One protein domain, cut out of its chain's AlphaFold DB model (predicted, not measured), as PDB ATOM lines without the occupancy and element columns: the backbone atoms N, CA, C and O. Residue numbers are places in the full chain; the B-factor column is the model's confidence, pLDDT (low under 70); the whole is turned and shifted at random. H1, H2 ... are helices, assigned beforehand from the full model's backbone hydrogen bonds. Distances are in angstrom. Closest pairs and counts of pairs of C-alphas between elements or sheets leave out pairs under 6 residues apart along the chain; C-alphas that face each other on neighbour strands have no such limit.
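AT A GLANCE: This is residues 312 to 452 of the 831 residues of a protein of Vitis vinifera (UniProt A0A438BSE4). A body of short helices, set mostly crossed, has a long arm made by the link at residues 405 to 423 running away from it and H6 folding back. In the body, the last turns of H5 meet the beginning of H3, which forms a hairpin with H4, and also meet H7, while the short H1 and H2 lie near by. The tip of the arm, residues 420 to 426, sticks out. The printed part has 141 residues with seven named helices, H1 to H7 in chain order, and no named strand; its class is all helix. It is only just compact, close to loose, with a radius of gyration of the C-alphas of 17.3 A, and it is elongated, spanning 60 by 31 by 28 A.

HOW THE PARTS SIT: H1, residues 312 to 318, touches no helix. H2, residues 321 to 326, is close to H1 but not clearly touching, with C-alphas 318 and 324 closest at 6.2 A. H3, residues 346 to 358, and H4, residues 369 to 378, form a helical hairpin: they touch, closest at the C-alphas of Ala 350 and Phe 371, 5.0 A, at a shallow tilt of 21 degrees, opposite ways. H5, residues 390 to 404, touches residues 346 to 348 of H3 with its residues 400 to 404 alone; the closest C-alphas, of Ala 348 and Leu 401, are 5.7 A apart, and the tilt of 68 degrees is only just steep. H6, residues 424 to 436, touches no helix. H7, residues 442 to 452, touches H5 at residues 398 to 402 alone, closest at the C-alphas of His 402 and Ile 443, 5.5 A, at a steep tilt of 65 degrees. H7 also touches H2, with the C-alphas of Glu 322 and Val 446 closest at 7.0 A. In H1 to H6 every O i to N i+4 pair is within hydrogen-bond range; in H7, 4 of 7 are.

IN THESE COORDINATES: H1 begins at C-alpha 312, (42.542, -46.181, 9.312). H3 is 18.5 A long, H5 20.8 A and H6 18.2 A. H6 begins at C-alpha 424, (39.593, -25.100, 43.007), and H7 ends at C-alpha 452, (48.005, -32.894, 31.077).

THE WHOLE: The two C-alphas farthest apart, those of Thr 364 and Gly 421, are 61.2 A apart. The printed part has no cut. The links H2 to H3, H4 to H5 and H5 to H6 are long. The mean pLDDT of the printed part is 72.1; 56 residues are under 70, among them 312 to 322, 423 to 432 and 445 to 452.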
ATOM      1  N   GLY A 312      42.025 -47.525   9.004       35.31
ATOM      2  CA  GLY A 312      42.542 -46.181   9.312       35.31
ATOM      3  C   GLY A 312      42.883 -45.951  10.791       35.31
ATOM      4  O   GLY A 312      44.011 -45.602  11.124       35.31
ATOM      5  N   VAL A 313      41.935 -46.212  11.696       38.94
ATOM      6  CA  VAL A 313      42.116 -45.968  13.141       38.94
ATOM      7  C   VAL A 313      43.012 -47.011  13.812       38.94
ATOM      8  O   VAL A 313      43.854 -46.660  14.639       38.94
ATOM      9  N   SER A 314      42.879 -48.289  13.441       39.47
ATOM     10  CA  SER A 314      43.745 -49.341  13.987       39.47
ATOM     11  C   SER A 314      45.202 -49.127  13.555       39.47
ATOM     12  O   SER A 314      46.103 -49.282  14.375       39.47
ATOM     13  N   GLY A 315      45.433 -48.649  12.325       39.44
ATOM     14  CA  GLY A 315      46.745 -48.219  11.841       39.44
ATOM     15  C   GLY A 315      47.362 -47.101  12.688       39.44
ATOM     16  O   GLY A 315      48.509 -47.229  13.103       39.44
ATOM     17  N   CYS A 316      46.612 -46.044  13.023       47.84
ATOM     18  CA  CYS A 316      47.118 -44.957  13.876       47.84
ATOM     19  C   CYS A 316      47.585 -45.448  15.260       47.84
ATOM     20  O   CYS A 316      48.667 -45.070  15.712       47.84
ATOM     21  N   LEU A 317      46.822 -46.334  15.914       54.19
ATOM     22  CA  LEU A 317      47.230 -46.934  17.191       54.19
ATOM     23  C   LEU A 317      48.432 -47.875  17.033       54.19
ATOM     24  O   LEU A 317      49.384 -47.792  17.805       54.19
ATOM     25  N   VAL A 318      48.422 -48.736  16.012       57.97
ATOM     26  CA  VAL A 318      49.509 -49.688  15.722       57.97
ATOM     27  C   VAL A 318      50.825 -48.980  15.384       57.97
ATOM     28  O   VAL A 318      51.897 -49.517  15.672       57.97
ATOM     29  N   HIS A 319      50.759 -47.782  14.802       58.25
ATOM     30  CA  HIS A 319      51.920 -46.961  14.455       58.25
ATOM     31  C   HIS A 319      52.305 -45.921  15.521       58.25
ATOM     32  O   HIS A 319      53.269 -45.185  15.315       58.25
ATOM     33  N   THR A 320      51.627 -45.891  16.673       66.62
ATOM     34  CA  THR A 320      52.060 -45.108  17.843       66.62
ATOM     35  C   THR A 320      53.285 -45.784  18.483       66.62
ATOM     36  O   THR A 320      53.150 -46.916  18.966       66.62
ATOM     37  N   PRO A 321      54.483 -45.158  18.501       64.00
ATOM     38  CA  PRO A 321      55.723 -45.817  18.933       64.00
ATOM     39  C   PRO A 321      55.685 -46.361  20.365       64.00
ATOM     40  O   PRO A 321      56.267 -47.406  20.648       64.00
ATOM     41  N   GLU A 322      54.977 -45.677  21.259       68.88
ATOM     42  CA  GLU A 322      54.852 -46.013  22.674       68.88
ATOM     43  C   GLU A 322      54.065 -47.316  22.863       68.88
ATOM     44  O   GLU A 322      54.539 -48.224  23.548       68.88
ATOM     45  N   PHE A 323      52.920 -47.463  22.183       74.50
ATOM     46  CA  PHE A 323      52.162 -48.719  22.160       74.50
ATOM     47  C   PHE A 323      52.927 -49.820  21.419       74.50
ATOM     48  O   PHE A 323      53.031 -50.938  21.924       74.50
ATOM     49  N   ALA A 324      53.525 -49.511  20.264       73.94
ATOM     50  CA  ALA A 324      54.323 -50.475  19.509       73.94
ATOM     51  C   ALA A 324      55.497 -51.035  20.331       73.94
ATOM     52  O   ALA A 324      55.812 -52.219  20.216       73.94
ATOM     53  N   ARG A 325      56.117 -50.218  21.195       76.06
ATOM     54  CA  ARG A 325      57.138 -50.664  22.150       76.06
ATOM     55  C   ARG A 325      56.529 -51.471  23.300       76.06
ATOM     56  O   ARG A 325      56.953 -52.602  23.515       76.06
ATOM     57  N   TYR A 326      55.514 -50.944  23.983       82.19
ATOM     58  CA  TYR A 326      54.884 -51.589  25.144       82.19
ATOM     59  C   TYR A 326      54.350 -52.999  24.836       82.19
ATOM     60  O   TYR A 326      54.662 -53.947  25.551       82.19
ATOM     61  N   PHE A 327      53.627 -53.181  23.725       84.00
ATOM     62  CA  PHE A 327      53.080 -54.489  23.336       84.00
ATOM     63  C   PHE A 327      54.125 -55.465  22.750       84.00
ATOM     64  O   PHE A 327      53.833 -56.650  22.560       84.00
ATOM     65  N   ARG A 328      55.348 -54.988  22.473       78.00
ATOM     66  CA  ARG A 328      56.524 -55.819  22.150       78.00
ATOM     67  C   ARG A 328      57.359 -56.179  23.385       78.00
ATOM     68  O   ARG A 328      58.092 -57.163  23.332       78.00
ATOM     69  N   GLU A 329      57.259 -55.398  24.456       81.00
ATOM     70  CA  GLU A 329      57.808 -55.698  25.781       81.00
ATOM     71  C   GLU A 329      56.843 -56.614  26.578       81.00
ATOM     72  O   GLU A 329      55.789 -57.031  26.088       81.00
ATOM     73  N   ASP A 330      57.225 -57.008  27.796       80.31
ATOM     74  CA  ASP A 330      56.478 -57.979  28.612       80.31
ATOM     75  C   ASP A 330      55.342 -57.329  29.425       80.31
ATOM     76  O   ASP A 330      55.382 -57.245  30.656       80.31
ATOM     77  N   TYR A 331      54.298 -56.883  28.722       85.62
ATOM     78  CA  TYR A 331      53.087 -56.314  29.329       85.62
ATOM     79  C   TYR A 331      52.215 -57.346  30.072       85.62
ATOM     80  O   TYR A 331      51.248 -56.969  30.733       85.62
ATOM     81  N   HIS A 332      52.522 -58.648  30.005       82.81
ATOM     82  CA  HIS A 332      51.670 -59.700  30.577       82.81
ATOM     83  C   HIS A 332      51.522 -59.598  32.107       82.81
ATOM     84  O   HIS A 332      50.524 -60.054  32.666       82.81
ATOM     85  N   LYS A 333      52.480 -58.942  32.774       81.50
ATOM     86  CA  LYS A 333      52.454 -58.597  34.207       81.50
ATOM     87  C   LYS A 333      51.467 -57.476  34.554       81.50
ATOM     88  O   LYS A 333      51.013 -57.398  35.691       81.50
ATOM     89  N   GLU A 334      51.135 -56.615  33.594       83.38
ATOM     90  CA  GLU A 334      50.221 -55.482  33.780       83.38
ATOM     91  C   GLU A 334      48.759 -55.833  33.457       83.38
ATOM     92  O   GLU A 334      47.869 -55.056  33.799       83.38
ATOM     93  N   ILE A 335      48.476 -57.021  32.908       85.56
ATOM     94  CA  ILE A 335      47.110 -57.486  32.607       85.56
ATOM     95  C   ILE A 335      46.256 -57.596  33.885       85.56
ATOM     96  O   ILE A 335      46.717 -58.049  34.936       85.56
ATOM     97  N   ASN A 336      44.998 -57.154  33.837       83.38
ATOM     98  CA  ASN A 336      44.024 -57.284  34.920       83.38
ATOM     99  C   ASN A 336      43.051 -58.447  34.671       83.38
ATOM    100  O   ASN A 336      41.927 -58.261  34.220       83.38
ATOM    101  N   TRP A 337      43.470 -59.657  35.041       81.81
ATOM    102  CA  TRP A 337      42.679 -60.896  34.950       81.81
ATOM    103  C   TRP A 337      41.416 -60.939  35.830       81.81
ATOM    104  O   TRP A 337      40.723 -61.952  35.857       81.81
ATOM    105  N   GLN A 338      41.149 -59.889  36.609       72.75
ATOM    106  CA  GLN A 338      40.084 -59.833  37.612       72.75
ATOM    107  C   GLN A 338      39.258 -58.539  37.488       72.75
ATOM    108  O   GLN A 338      38.664 -58.099  38.467       72.75
ATOM    109  N   ASN A 339      39.222 -57.906  36.307       69.25
ATOM    110  CA  ASN A 339      38.487 -56.662  36.063       69.25
ATOM    111  C   ASN A 339      36.967 -56.900  35.858       69.25
ATOM    112  O   ASN A 339      36.549 -57.246  34.758       69.25
ATOM    113  N   PRO A 340      36.078 -56.621  36.840       58.25
ATOM    114  CA  PRO A 340      34.631 -56.843  36.680       58.25
ATOM    115  C   PRO A 340      33.952 -55.839  35.723       58.25
ATOM    116  O   PRO A 340      32.737 -55.876  35.553       58.25
ATOM    117  N   LEU A 341      34.729 -54.914  35.152       57.97
ATOM    118  CA  LEU A 341      34.315 -53.875  34.206       57.97
ATOM    119  C   LEU A 341      35.102 -53.934  32.879       57.97
ATOM    120  O   LEU A 341      34.901 -53.076  32.027       57.97
ATOM    121  N   GLY A 342      36.001 -54.913  32.714       64.62
ATOM    122  CA  GLY A 342      36.853 -55.064  31.531       64.62
ATOM    123  C   GLY A 342      36.687 -56.423  30.850       64.62
ATOM    124  O   GLY A 342      35.641 -57.060  30.960       64.62
ATOM    125  N   MET A 343      37.708 -56.856  30.107       82.50
ATOM    126  CA  MET A 343      37.628 -57.981  29.163       82.50
ATOM    127  C   MET A 343      38.546 -59.148  29.558       82.50
ATOM    128  O   MET A 343      38.907 -59.983  28.725       82.50
ATOM    129  N   VAL A 344      38.896 -59.242  30.848       82.88
ATOM    130  CA  VAL A 344      39.697 -60.323  31.453       82.88
ATOM    131  C   VAL A 344      41.080 -60.470  30.790       82.88
ATOM    132  O   VAL A 344      41.664 -61.550  30.754       82.88
ATOM    133  N   GLY A 345      41.614 -59.385  30.220       80.81
ATOM    134  CA  GLY A 345      42.870 -59.390  29.469       80.81
ATOM    135  C   GLY A 345      42.773 -59.936  28.040       80.81
ATOM    136  O   GLY A 345      43.769 -59.898  27.314       80.81
ATOM    137  N   GLU A 346      41.619 -60.455  27.604       84.31
ATOM    138  CA  GLU A 346      41.488 -61.069  26.279       84.31
ATOM    139  C   GLU A 346      41.685 -60.066  25.135       84.31
ATOM    140  O   GLU A 346      42.244 -60.439  24.097       84.31
ATOM    141  N   LEU A 347      41.243 -58.812  25.303       87.12
ATOM    142  CA  LEU A 347      41.397 -57.788  24.270       87.12
ATOM    143  C   LEU A 347      42.853 -57.321  24.202       87.12
ATOM    144  O   LEU A 347      43.415 -57.240  23.106       87.12
ATOM    145  N   ALA A 348      43.488 -57.091  25.356       88.25
ATOM    146  CA  ALA A 348      44.902 -56.715  25.422       88.25
ATOM    147  C   ALA A 348      45.833 -57.784  24.825       88.25
ATOM    148  O   ALA A 348      46.742 -57.440  24.067       88.25
ATOM    149  N   LEU A 349      45.575 -59.073  25.084       88.50
ATOM    150  CA  LEU A 349      46.303 -60.173  24.439       88.50
ATOM    151  C   LEU A 349      46.140 -60.158  22.915       88.50
ATOM    152  O   LEU A 349      47.129 -60.200  22.184       88.50
ATOM    153  N   ALA A 350      44.898 -60.095  22.426       88.00
ATOM    154  CA  ALA A 350      44.614 -60.175  20.996       88.00
ATOM    155  C   ALA A 350      45.162 -58.965  20.218       88.00
ATOM    156  O   ALA A 350      45.643 -59.117  19.092       88.00
ATOM    157  N   PHE A 351      45.135 -57.777  20.829       88.56
ATOM    158  CA  PHE A 351      45.724 -56.561  20.276       88.56
ATOM    159  C   PHE A 351      47.259 -56.614  20.285       88.56
ATOM    160  O   PHE A 351      47.891 -56.324  19.268       88.56
ATOM    161  N   GLY A 352      47.874 -57.072  21.382       85.94
ATOM    162  CA  GLY A 352      49.325 -57.238  21.469       85.94
ATOM    163  C   GLY A 352      49.878 -58.292  20.505       85.94
ATOM    164  O   GLY A 352      50.935 -58.091  19.910       85.94
ATOM    165  N   ASP A 353      49.153 -59.387  20.270       85.50
ATOM    166  CA  ASP A 353      49.506 -60.381  19.249       85.50
ATOM    167  C   ASP A 353      49.392 -59.846  17.820       85.50
ATOM    168  O   ASP A 353      50.211 -60.202  16.969       85.50
ATOM    169  N   LEU A 354      48.405 -58.989  17.541       86.69
ATOM    170  CA  LEU A 354      48.302 -58.294  16.259       86.69
ATOM    171  C   LEU A 354      49.489 -57.337  16.065       86.69
ATOM    172  O   LEU A 354      50.144 -57.379  15.023       86.69
ATOM    173  N   LEU A 355      49.824 -56.548  17.091       83.69
ATOM    174  CA  LEU A 355      50.981 -55.650  17.105       83.69
ATOM    175  C   LEU A 355      52.304 -56.396  16.879       83.69
ATOM    176  O   LEU A 355      53.077 -56.017  16.000       83.69
ATOM    177  N   ARG A 356      52.545 -57.498  17.601       83.44
ATOM    178  CA  ARG A 356      53.746 -58.335  17.426       83.44
ATOM    179  C   ARG A 356      53.870 -58.912  16.014       83.44
ATOM    180  O   ARG A 356      54.984 -59.004  15.509       83.44
ATOM    181  N   LYS A 357      52.754 -59.268  15.368       81.50
ATOM    182  CA  LYS A 357      52.738 -59.779  13.984       81.50
ATOM    183  C   LYS A 357      52.969 -58.671  12.952       81.50
ATOM    184  O   LYS A 357      53.721 -58.890  12.011       81.50
ATOM    185  N   LEU A 358      52.381 -57.487  13.140       78.88
ATOM    186  CA  LEU A 358      52.549 -56.337  12.235       78.88
ATOM    187  C   LEU A 358      53.947 -55.699  12.309       78.88
ATOM    188  O   LEU A 358      54.416 -55.151  11.315       78.88
ATOM    189  N   TRP A 359      54.628 -55.798  13.455       78.44
ATOM    190  CA  TRP A 359      56.002 -55.312  13.658       78.44
ATOM    191  C   TRP A 359      57.075 -56.419  13.593       78.44
ATOM    192  O   TRP A 359      58.216 -56.203  14.012       78.44
ATOM    193  N   ALA A 360      56.735 -57.607  13.085       78.00
ATOM    194  CA  ALA A 360      57.692 -58.692  12.882       78.00
ATOM    195  C   ALA A 360      58.672 -58.383  11.724       78.00
ATOM    196  O   ALA A 360      58.312 -57.680  10.777       78.00
ATOM    197  N   PRO A 361      59.909 -58.922  11.740       63.16
ATOM    198  CA  PRO A 361      60.871 -58.745  10.651       63.16
ATOM    199  C   PRO A 361      60.502 -59.589   9.414       63.16
ATOM    200  O   PRO A 361      61.106 -60.622   9.137       63.16
ATOM    201  N   GLY A 362      59.506 -59.136   8.652       65.69
ATOM    202  CA  GLY A 362      59.083 -59.726   7.381       65.69
ATOM    203  C   GLY A 362      57.887 -58.980   6.783       65.69
ATOM    204  O   GLY A 362      56.968 -58.607   7.502       65.69
ATOM    205  N   ARG A 363      57.875 -58.747   5.463       53.72
ATOM    206  CA  ARG A 363      56.764 -58.056   4.775       53.72
ATOM    207  C   ARG A 363      55.635 -59.023   4.395       53.72
ATOM    208  O   ARG A 363      55.336 -59.194   3.216       53.72
ATOM    209  N   THR A 364      55.023 -59.667   5.384       65.19
ATOM    210  CA  THR A 364      53.834 -60.514   5.193       65.19
ATOM    211  C   THR A 364      52.554 -59.741   5.546       65.19
ATOM    212  O   THR A 364      52.490 -59.125   6.610       65.19
ATOM    213  N   PRO A 365      51.507 -59.752   4.698       67.00
ATOM    214  CA  PRO A 365      50.210 -59.184   5.063       67.00
ATOM    215  C   PRO A 365      49.581 -59.941   6.243       67.00
ATOM    216  O   PRO A 365      49.406 -61.157   6.183       67.00
ATOM    217  N   VAL A 366      49.212 -59.226   7.310       74.69
ATOM    218  CA  VAL A 366      48.588 -59.813   8.509       74.69
ATOM    219  C   VAL A 366      47.106 -59.450   8.545       74.69
ATOM    220  O   VAL A 366      46.742 -58.317   8.849       74.69
ATOM    221  N   ALA A 367      46.234 -60.421   8.273       75.69
ATOM    222  CA  ALA A 367      44.795 -60.240   8.439       75.69
ATOM    223  C   ALA A 367      44.430 -60.238   9.942       75.69
ATOM    224  O   ALA A 367      44.691 -61.233  10.625       75.69
ATOM    225  N   PRO A 368      43.773 -59.193  10.485       78.19
ATOM    226  CA  PRO A 368      43.507 -59.056  11.921       78.19
ATOM    227  C   PRO A 368      42.350 -59.941  12.431       78.19
ATOM    228  O   PRO A 368      41.706 -59.592  13.419       78.19
ATOM    229  N   ARG A 369      42.072 -61.089  11.788       78.25
ATOM    230  CA  ARG A 369      40.921 -61.964  12.099       78.25
ATOM    231  C   ARG A 369      40.810 -62.297  13.604       78.25
ATOM    232  O   ARG A 369      39.744 -62.041  14.153       78.25
ATOM    233  N   PRO A 370      41.870 -62.743  14.320       79.19
ATOM    234  CA  PRO A 370      41.749 -63.100  15.740       79.19
ATOM    235  C   PRO A 370      41.399 -61.911  16.646       79.19
ATOM    236  O   PRO A 370      40.627 -62.060  17.591       79.19
ATOM    237  N   PHE A 371      41.939 -60.726  16.340       85.44
ATOM    238  CA  PHE A 371      41.619 -59.489  17.052       85.44
ATOM    239  C   PHE A 371      40.181 -59.047  16.766       85.44
ATOM    240  O   PHE A 371      39.443 -58.762  17.707       85.44
ATOM    241  N   LYS A 372      39.743 -59.080  15.499       81.75
ATOM    242  CA  LYS A 372      38.364 -58.740  15.118       81.75
ATOM    243  C   LYS A 372      37.342 -59.648  15.812       81.75
ATOM    244  O   LYS A 372      36.373 -59.128  16.351       81.75
ATOM    245  N   THR A 373      37.568 -60.963  15.873       80.00
ATOM    246  CA  THR A 373      36.644 -61.885  16.559       80.00
ATOM    247  C   THR A 373      36.571 -61.618  18.066       80.00
ATOM    248  O   THR A 373      35.485 -61.648  18.640       80.00
ATOM    249  N   LYS A 374      37.697 -61.300  18.725       81.44
ATOM    250  CA  LYS A 374      37.688 -60.908  20.147       81.44
ATOM    251  C   LYS A 374      36.988 -59.565  20.371       81.44
ATOM    252  O   LYS A 374      36.165 -59.469  21.271       81.44
ATOM    253  N   LEU A 375      37.244 -58.565  19.532       83.88
ATOM    254  CA  LEU A 375      36.591 -57.259  19.623       83.88
ATOM    255  C   LEU A 375      35.070 -57.362  19.393       83.88
ATOM    256  O   LEU A 375      34.304 -56.834  20.192       83.88
ATOM    257  N   ALA A 376      34.626 -58.121  18.387       81.38
ATOM    258  CA  ALA A 376      33.205 -58.357  18.113       81.38
ATOM    259  C   ALA A 376      32.491 -59.174  19.212       81.38
ATOM    260  O   ALA A 376      31.283 -59.027  19.385       81.38
ATOM    261  N   ARG A 377      33.214 -59.998  19.989       79.31
ATOM    262  CA  ARG A 377      32.663 -60.692  21.172       79.31
ATOM    263  C   ARG A 377      32.269 -59.710  22.278       79.31
ATOM    264  O   ARG A 377      31.227 -59.892  22.901       79.31
ATOM    265  N   PHE A 378      33.108 -58.708  22.546       79.88
ATOM    266  CA  PHE A 378      32.885 -57.741  23.629       79.88
ATOM    267  C   PHE A 378      32.064 -56.517  23.191       79.88
ATOM    268  O   PHE A 378      31.393 -55.911  24.023       79.88
ATOM    269  N   ALA A 379      32.060 -56.191  21.896       79.56
ATOM    270  CA  ALA A 379      31.197 -55.185  21.280       79.56
ATOM    271  C   ALA A 379      30.519 -55.749  20.012       79.56
ATOM    272  O   ALA A 379      31.025 -55.571  18.897       79.56
ATOM    273  N   PRO A 380      29.353 -56.413  20.156       77.12
ATOM    274  CA  PRO A 380      28.616 -56.999  19.035       77.12
ATOM    275  C   PRO A 380      28.197 -56.004  17.943       77.12
ATOM    276  O   PRO A 380      27.924 -56.426  16.820       77.12
ATOM    277  N   GLN A 381      28.189 -54.691  18.206       74.25
ATOM    278  CA  GLN A 381      27.949 -53.676  17.171       74.25
ATOM    279  C   GLN A 381      29.076 -53.572  16.122       74.25
ATOM    280  O   GLN A 381      28.863 -52.993  15.058       74.25
ATOM    281  N   PHE A 382      30.248 -54.165  16.388       76.75
ATOM    282  CA  PHE A 382      31.366 -54.302  15.442       76.75
ATOM    283  C   PHE A 382      31.454 -55.709  14.809       76.75
ATOM    284  O   PHE A 382      32.500 -56.107  14.287       76.75
ATOM    285  N   SER A 383      30.365 -56.485  14.871       71.06
ATOM    286  CA  SER A 383      30.225 -57.763  14.162       71.06
ATOM    287  C   SER A 383      29.890 -57.570  12.672       71.06
ATOM    288  O   SER A 383      29.435 -56.509  12.241       71.06
ATOM    289  N   GLY A 384      30.126 -58.607  11.861       68.12
ATOM    290  CA  GLY A 384      29.971 -58.539  10.403       68.12
ATOM    291  C   GLY A 384      31.119 -57.799   9.703       68.12
ATOM    292  O   GLY A 384      32.228 -57.711  10.228       68.12
ATOM    293  N   TYR A 385      30.880 -57.304   8.486       67.25
ATOM    294  CA  TYR A 385      31.868 -56.610   7.636       67.25
ATOM    295  C   TYR A 385      31.352 -55.255   7.120       67.25
ATOM    296  O   TYR A 385      31.796 -54.761   6.089       67.25
ATOM    297  N   ASN A 386      30.402 -54.664   7.843       60.44
ATOM    298  CA  ASN A 386      29.811 -53.378   7.497       60.44
ATOM    299  C   ASN A 386      30.804 -52.229   7.752       60.44
ATOM    300  O   ASN A 386      31.804 -52.388   8.451       60.44
ATOM    301  N   GLN A 387      30.505 -51.040   7.228       55.28
ATOM    302  CA  GLN A 387      31.185 -49.825   7.678       55.28
ATOM    303  C   GLN A 387      30.718 -49.484   9.103       55.28
ATOM    304  O   GLN A 387      29.518 -49.440   9.373       55.28
ATOM    305  N   HIS A 388      31.671 -49.247  10.007       67.50
ATOM    306  CA  HIS A 388      31.425 -48.907  11.412       67.50
ATOM    307  C   HIS A 388      31.962 -47.503  11.726       67.50
ATOM    308  O   HIS A 388      32.897 -47.033  11.075       67.50
ATOM    309  N   ASP A 389      31.397 -46.839  12.738       69.12
ATOM    310  CA  ASP A 389      31.905 -45.544  13.198       69.12
ATOM    311  C   ASP A 389      33.307 -45.715  13.810       69.12
ATOM    312  O   ASP A 389      33.522 -46.476  14.758       69.12
ATOM    313  N   SER A 390      34.281 -45.018  13.228       66.88
ATOM    314  CA  SER A 390      35.690 -45.153  13.587       66.88
ATOM    315  C   SER A 390      36.042 -44.465  14.911       66.88
ATOM    316  O   SER A 390      37.016 -44.860  15.554       66.88
ATOM    317  N   GLN A 391      35.237 -43.494  15.358       62.28
ATOM    318  CA  GLN A 391      35.355 -42.860  16.669       62.28
ATOM    319  C   GLN A 391      34.727 -43.738  17.761       62.28
ATOM    320  O   GLN A 391      35.310 -43.863  18.838       62.28
ATOM    321  N   GLU A 392      33.590 -44.387  17.487       68.50
ATOM    322  CA  GLU A 392      32.983 -45.354  18.418       68.50
ATOM    323  C   GLU A 392      33.913 -46.559  18.642       68.50
ATOM    324  O   GLU A 392      34.179 -46.941  19.785       68.50
ATOM    325  N   LEU A 393      34.486 -47.099  17.559       73.50
ATOM    326  CA  LEU A 393      35.477 -48.175  17.611       73.50
ATOM    327  C   LEU A 393      36.736 -47.770  18.397       73.50
ATOM    328  O   LEU A 393      37.257 -48.573  19.172       73.50
ATOM    329  N   LEU A 394      37.219 -46.533  18.219       74.81
ATOM    330  CA  LEU A 394      38.386 -46.016  18.939       74.81
ATOM    331  C   LEU A 394      38.125 -45.899  20.443       74.81
ATOM    332  O   LEU A 394      38.955 -46.343  21.234       74.81
ATOM    333  N   ALA A 395      36.985 -45.322  20.832       72.81
ATOM    334  CA  ALA A 395      36.617 -45.158  22.236       72.81
ATOM    335  C   ALA A 395      36.509 -46.520  22.938       72.81
ATOM    336  O   ALA A 395      37.170 -46.743  23.948       72.81
ATOM    337  N   PHE A 396      35.772 -47.465  22.343       80.31
ATOM    338  CA  PHE A 396      35.629 -48.814  22.890       80.31
ATOM    339  C   PHE A 396      36.972 -49.554  23.021       80.31
ATOM    340  O   PHE A 396      37.230 -50.199  24.036       80.31
ATOM    341  N   LEU A 397      37.845 -49.450  22.012       83.06
ATOM    342  CA  LEU A 397      39.162 -50.087  22.035       83.06
ATOM    343  C   LEU A 397      40.085 -49.471  23.098       83.06
ATOM    344  O   LEU A 397      40.776 -50.210  23.796       83.06
ATOM    345  N   LEU A 398      40.091 -48.143  23.251       83.50
ATOM    346  CA  LEU A 398      40.900 -47.463  24.266       83.50
ATOM    347  C   LEU A 398      40.402 -47.742  25.686       83.50
ATOM    348  O   LEU A 398      41.226 -48.047  26.545       83.50
ATOM    349  N   ASP A 399      39.091 -47.705  25.930       80.69
ATOM    350  CA  ASP A 399      38.513 -48.018  27.243       80.69
ATOM    351  C   ASP A 399      38.723 -49.501  27.604       80.69
ATOM    352  O   ASP A 399      39.118 -49.824  28.725       80.69
ATOM    353  N   GLY A 400      38.555 -50.412  26.638       82.56
ATOM    354  CA  GLY A 400      38.808 -51.842  26.830       82.56
ATOM    355  C   GLY A 400      40.272 -52.159  27.141       82.56
ATOM    356  O   GLY A 400      40.558 -52.890  28.089       82.56
ATOM    357  N   LEU A 401      41.215 -51.565  26.399       86.88
ATOM    358  CA  LEU A 401      42.648 -51.683  26.692       86.88
ATOM    359  C   LEU A 401      43.032 -50.972  27.998       86.88
ATOM    360  O   LEU A 401      43.936 -51.439  28.689       86.88
ATOM    361  N   HIS A 402      42.349 -49.882  28.368       86.44
ATOM    362  CA  HIS A 402      42.560 -49.212  29.648       86.44
ATOM    363  C   HIS A 402      42.193 -50.133  30.815       86.44
ATOM    364  O   HIS A 402      43.022 -50.296  31.707       86.44
ATOM    365  N   GLU A 403      41.017 -50.770  30.790       86.00
ATOM    366  CA  GLU A 403      40.570 -51.680  31.854       86.00
ATOM    367  C   GLU A 403      41.352 -53.001  31.893       86.00
ATOM    368  O   GLU A 403      41.612 -53.521  32.983       86.00
ATOM    369  N   ASP A 404      41.744 -53.555  30.740       87.44
ATOM    370  CA  ASP A 404      42.552 -54.782  30.665       87.44
ATOM    371  C   ASP A 404      44.001 -54.579  31.118       87.44
ATOM    372  O   ASP A 404      44.602 -55.520  31.631       87.44
ATOM    373  N   LEU A 405      44.560 -53.376  30.968       87.44
ATOM    374  CA  LEU A 405      45.936 -53.044  31.364       87.44
ATOM    375  C   LEU A 405      45.994 -52.127  32.592       87.44
ATOM    376  O   LEU A 405      47.037 -51.544  32.887       87.44
ATOM    377  N   ASN A 406      44.884 -51.989  33.325       86.94
ATOM    378  CA  ASN A 406      44.852 -51.191  34.545       86.94
ATOM    379  C   ASN A 406      45.697 -51.866  35.634       86.94
ATOM    380  O   ASN A 406      45.419 -52.994  36.067       86.94
ATOM    381  N   ARG A 407      46.745 -51.173  36.073       86.19
ATOM    382  CA  ARG A 407      47.675 -51.580  37.130       86.19
ATOM    383  C   ARG A 407      46.971 -51.594  38.489       86.19
ATOM    384  O   ARG A 407      47.229 -52.491  39.292       86.19
ATOM    385  N   VAL A 408      45.993 -50.705  38.703       83.38
ATOM    386  CA  VAL A 408      45.081 -50.738  39.858       83.38
ATOM    387  C   VAL A 408      44.065 -51.871  39.678       83.38
ATOM    388  O   VAL A 408      42.993 -51.705  39.096       83.38
ATOM    389  N   LYS A 409      44.398 -53.052  40.214       78.81
ATOM    390  CA  LYS A 409      43.550 -54.254  40.113       78.81
ATOM    391  C   LYS A 409      42.226 -54.117  40.864       78.81
ATOM    392  O   LYS A 409      41.177 -54.462  40.330       78.81
ATOM    393  N   HIS A 410      42.271 -53.565  42.078       75.56
ATOM    394  CA  HIS A 410      41.101 -53.315  42.918       75.56
ATOM    395  C   HIS A 410      40.876 -51.805  43.079       75.56
ATOM    396  O   HIS A 410      41.498 -51.159  43.926       75.56
ATOM    397  N   LYS A 411      39.973 -51.237  42.274       78.38
ATOM    398  CA  LYS A 411      39.667 -49.797  42.276       78.38
ATOM    399  C   LYS A 411      39.089 -49.352  43.635       78.38
ATOM    400  O   LYS A 411      38.025 -49.841  44.016       78.38
ATOM    401  N   PRO A 412      39.737 -48.434  44.377       74.50
ATOM    402  CA  PRO A 412      39.239 -47.986  45.675       74.50
ATOM    403  C   PRO A 412      37.922 -47.209  45.546       74.50
ATOM    404  O   PRO A 412      37.764 -46.352  44.669       74.50
ATOM    405  N   TYR A 413      36.980 -47.463  46.461       69.19
ATOM    406  CA  TYR A 413      35.774 -46.644  46.591       69.19
ATOM    407  C   TYR A 413      36.124 -45.309  47.256       69.19
ATOM    408  O   TYR A 413      36.075 -45.153  48.476       69.19
ATOM    409  N   ILE A 414      36.489 -44.338  46.427       67.31
ATOM    410  CA  ILE A 414      36.685 -42.953  46.839       67.31
ATOM    411  C   ILE A 414      35.356 -42.216  46.648       67.31
ATOM    412  O   ILE A 414      34.848 -42.118  45.529       67.31
ATOM    413  N   LYS A 415      34.781 -41.723  47.748       60.91
ATOM    414  CA  LYS A 415      33.558 -40.912  47.742       60.91
ATOM    415  C   LYS A 415      33.892 -39.506  47.235       60.91
ATOM    416  O   LYS A 415      34.767 -38.862  47.810       60.91
ATOM    417  N   SER A 416      33.179 -39.017  46.218       58.91
ATOM    418  CA  SER A 416      33.307 -37.626  45.770       58.91
ATOM    419  C   SER A 416      33.025 -36.674  46.935       58.91
ATOM    420  O   SER A 416      31.980 -36.751  47.590       58.91
ATOM    421  N   ARG A 417      33.984 -35.789  47.220       63.34
ATOM    422  CA  ARG A 417      33.772 -34.649  48.109       63.34
ATOM    423  C   ARG A 417      33.208 -33.488  47.312       63.34
ATOM    424  O   ARG A 417      33.590 -33.260  46.159       63.34
ATOM    425  N   ASP A 418      32.291 -32.767  47.938       61.97
ATOM    426  CA  ASP A 418      31.865 -31.478  47.431       61.97
ATOM    427  C   ASP A 418      32.906 -30.403  47.785       61.97
ATOM    428  O   ASP A 418      33.755 -30.600  48.655       61.97
ATOM    429  N   ALA A 419      32.948 -29.325  46.997       59.72
ATOM    430  CA  ALA A 419      34.052 -28.364  47.060       59.72
ATOM    431  C   ALA A 419      34.001 -27.488  48.320       59.72
ATOM    432  O   ALA A 419      35.030 -26.968  48.728       59.72
ATOM    433  N   ASP A 420      32.822 -27.330  48.931       60.16
ATOM    434  CA  ASP A 420      32.603 -26.801  50.285       60.16
ATOM    435  C   ASP A 420      33.337 -25.479  50.622       60.16
ATOM    436  O   ASP A 420      33.655 -25.199  51.774       60.16
ATOM    437  N   GLY A 421      33.584 -24.638  49.608       64.25
ATOM    438  CA  GLY A 421      34.283 -23.350  49.732       64.25
ATOM    439  C   GLY A 421      35.817 -23.417  49.692       64.25
ATOM    440  O   GLY A 421      36.464 -22.393  49.910       64.25
ATOM    441  N   ARG A 422      36.404 -24.588  49.421       72.62
ATOM    442  CA  ARG A 422      37.853 -24.793  49.237       72.62
ATOM    443  C   ARG A 422      38.354 -24.226  47.898       72.62
ATOM    444  O   ARG A 422      37.550 -24.055  46.981       72.62
ATOM    445  N   PRO A 423      39.670 -23.972  47.750       68.19
ATOM    446  CA  PRO A 423      40.263 -23.568  46.477       68.19
ATOM    447  C   PRO A 423      40.079 -24.631  45.385       68.19
ATOM    448  O   PRO A 423      40.322 -25.814  45.624       68.19
ATOM    449  N   ASP A 424      39.743 -24.202  44.165       58.34
ATOM    450  CA  ASP A 424      39.593 -25.100  43.007       58.34
ATOM    451  C   ASP A 424      40.887 -25.867  42.668       58.34
ATOM    452  O   ASP A 424      40.826 -26.937  42.073       58.34
ATOM    453  N   GLU A 425      42.049 -25.342  43.071       58.34
ATOM    454  CA  GLU A 425      43.370 -25.970  42.936       58.34
ATOM    455  C   GLU A 425      43.499 -27.232  43.806       58.34
ATOM    456  O   GLU A 425      43.725 -28.315  43.271       58.34
ATOM    457  N   GLU A 426      43.226 -27.143  45.116       68.44
ATOM    458  CA  GLU A 426      43.198 -28.323  45.999       68.44
ATOM    459  C   GLU A 426      42.176 -29.365  45.529       68.44
ATOM    460  O   GLU A 426      42.386 -30.570  45.663       68.44
ATOM    461  N   VAL A 427      41.034 -28.893  45.016       67.31
ATOM    462  CA  VAL A 427      39.966 -29.753  44.507       67.31
ATOM    463  C   VAL A 427      40.420 -30.446  43.219       67.31
ATOM    464  O   VAL A 427      40.199 -31.647  43.081       67.31
ATOM    465  N   ALA A 428      41.091 -29.745  42.300       57.06
ATOM    466  CA  ALA A 428      41.653 -30.329  41.084       57.06
ATOM    467  C   ALA A 428      42.710 -31.398  41.394       57.06
ATOM    468  O   ALA A 428      42.615 -32.505  40.862       57.06
ATOM    469  N   ASP A 429      43.650 -31.107  42.296       64.56
ATOM    470  CA  ASP A 429      44.690 -32.050  42.717       64.56
ATOM    471  C   ASP A 429      44.095 -33.272  43.433       64.56
ATOM    472  O   ASP A 429      44.475 -34.407  43.134       64.56
ATOM    473  N   GLU A 430      43.105 -33.083  44.317       69.19
ATOM    474  CA  GLU A 430      42.380 -34.191  44.953       69.19
ATOM    475  C   GLU A 430      41.643 -35.040  43.901       69.19
ATOM    476  O   GLU A 430      41.722 -36.268  43.945       69.19
ATOM    477  N   TYR A 431      40.986 -34.438  42.902       65.25
ATOM    478  CA  TYR A 431      40.330 -35.195  41.827       65.25
ATOM    479  C   TYR A 431      41.314 -35.909  40.887       65.25
ATOM    480  O   TYR A 431      41.020 -37.033  40.476       65.25
ATOM    481  N   TRP A 432      42.479 -35.332  40.587       67.19
ATOM    482  CA  TRP A 432      43.505 -35.989  39.772       67.19
ATOM    483  C   TRP A 432      44.180 -37.144  40.520       67.19
ATOM    484  O   TRP A 432      44.290 -38.246  39.979       67.19
ATOM    485  N   ALA A 433      44.526 -36.953  41.798       70.81
ATOM    486  CA  ALA A 433      45.013 -38.028  42.661       70.81
ATOM    487  C   ALA A 433      43.986 -39.170  42.776       70.81
ATOM    488  O   ALA A 433      44.345 -40.341  42.653       70.81
ATOM    489  N   ASN A 434      42.698 -38.843  42.922       72.69
ATOM    490  CA  ASN A 434      41.608 -39.821  42.971       72.69
ATOM    491  C   ASN A 434      41.359 -40.536  41.628       72.69
ATOM    492  O   ASN A 434      40.879 -41.672  41.629       72.69
ATOM    493  N   HIS A 435      41.673 -39.899  40.492       72.06
ATOM    494  CA  HIS A 435      41.643 -40.521  39.163       72.06
ATOM    495  C   HIS A 435      42.795 -41.513  39.007       72.06
ATOM    496  O   HIS A 435      42.539 -42.694  38.784       72.06
ATOM    497  N   ILE A 436      44.041 -41.081  39.223       71.06
ATOM    498  CA  ILE A 436      45.234 -41.940  39.111       71.06
ATOM    499  C   ILE A 436      45.194 -43.108  40.114       71.06
ATOM    500  O   ILE A 436      45.507 -44.236  39.750       71.06
ATOM    501  N   ALA A 437      44.682 -42.900  41.333       73.12
ATOM    502  CA  ALA A 437      44.474 -43.967  42.322       73.12
ATOM    503  C   ALA A 437      43.443 -45.044  41.908       73.12
ATOM    504  O   ALA A 437      43.234 -46.015  42.639       73.12
ATOM    505  N   ARG A 438      42.769 -44.879  40.763       74.56
ATOM    506  CA  ARG A 438      41.801 -45.828  40.183       74.56
ATOM    507  C   ARG A 438      42.153 -46.238  38.750       74.56
ATOM    508  O   ARG A 438      41.751 -47.316  38.319       74.56
ATOM    509  N   ASN A 439      42.853 -45.378  38.020       78.69
ATOM    510  CA  ASN A 439      43.038 -45.428  36.578       78.69
ATOM    511  C   ASN A 439      44.529 -45.202  36.276       78.69
ATOM    512  O   ASN A 439      44.963 -44.074  36.064       78.69
ATOM    513  N   ASP A 440      45.302 -46.287  36.262       79.81
ATOM    514  CA  ASP A 440      46.742 -46.295  35.972       79.81
ATOM    515  C   ASP A 440      47.007 -47.365  34.907       79.81
ATOM    516  O   ASP A 440      46.846 -48.554  35.173       79.81
ATOM    517  N   SER A 441      47.325 -46.965  33.675       83.69
ATOM    518  CA  SER A 441      47.645 -47.890  32.578       83.69
ATOM    519  C   SER A 441      48.382 -47.181  31.449       83.69
ATOM    520  O   SER A 441      48.390 -45.952  31.380       83.69
ATOM    521  N   ILE A 442      48.903 -47.951  30.487       79.94
ATOM    522  CA  ILE A 442      49.554 -47.407  29.285       79.94
ATOM    523  C   ILE A 442      48.661 -46.430  28.490       79.94
ATOM    524  O   ILE A 442      49.169 -45.522  27.840       79.94
ATOM    525  N   ILE A 443      47.328 -46.553  28.569       80.56
ATOM    526  CA  ILE A 443      46.394 -45.603  27.936       80.56
ATOM    527  C   ILE A 443      46.398 -44.252  28.674       80.56
ATOM    528  O   ILE A 443      46.317 -43.196  28.046       80.56
ATOM    529  N   VAL A 444      46.544 -44.265  30.001       70.19
ATOM    530  CA  VAL A 444      46.707 -43.042  30.802       70.19
ATOM    531  C   VAL A 444      48.085 -42.434  30.540       70.19
ATOM    532  O   VAL A 444      48.169 -41.243  30.255       70.19
ATOM    533  N   ASP A 445      49.138 -43.257  30.523       67.50
ATOM    534  CA  ASP A 445      50.519 -42.835  30.251       67.50
ATOM    535  C   ASP A 445      50.683 -42.146  28.890       67.50
ATOM    536  O   ASP A 445      51.349 -41.116  28.797       67.50
ATOM    537  N   VAL A 446      50.087 -42.712  27.835       63.56
ATOM    538  CA  VAL A 446      50.297 -42.269  26.447       63.56
ATOM    539  C   VAL A 446      49.252 -41.250  25.995       63.56
ATOM    540  O   VAL A 446      49.604 -40.291  25.313       63.56
ATOM    541  N   CYS A 447      47.974 -41.411  26.361       63.34
ATOM    542  CA  CYS A 447      46.895 -40.567  25.829       63.34
ATOM    543  C   CYS A 447      46.417 -39.475  26.796       63.34
ATOM    544  O   CYS A 447      46.047 -38.397  26.338       63.34
ATOM    545  N   GLN A 448      46.411 -39.720  28.112       55.16
ATOM    546  CA  GLN A 448      45.890 -38.751  29.093       55.16
ATOM    547  C   GLN A 448      47.008 -37.849  29.639       55.16
ATOM    548  O   GLN A 448      46.894 -36.624  29.600       55.16
ATOM    549  N   ASN A 449      48.136 -38.431  30.054       47.41
ATOM    550  CA  ASN A 449      49.285 -37.687  30.569       47.41
ATOM    551  C   ASN A 449      49.925 -36.785  29.501       47.41
ATOM    552  O   ASN A 449      50.336 -35.674  29.828       47.41
ATOM    553  N   ALA A 450      49.927 -37.189  28.225       40.84
ATOM    554  CA  ALA A 450      50.430 -36.370  27.114       40.84
ATOM    555  C   ALA A 450      49.630 -35.071  26.865       40.84
ATOM    556  O   ALA A 450      50.139 -34.159  26.213       40.84
ATOM    557  N   PHE A 451      48.401 -34.970  27.386       36.81
ATOM    558  CA  PHE A 451      47.575 -33.757  27.342       36.81
ATOM    559  C   PHE A 451      47.646 -32.909  28.623       36.81
ATOM    560  O   PHE A 451      47.196 -31.764  28.605       36.81
ATOM    561  N   LEU A 452      48.166 -33.460  29.729       37.03
ATOM    562  CA  LEU A 452      48.005 -32.894  31.077       37.03
ATOM    563  C   LEU A 452      49.323 -32.631  31.826       37.03
ATOM    564  O   LEU A 452      49.348 -31.762  32.692       37.03
TER     565      LEU A 452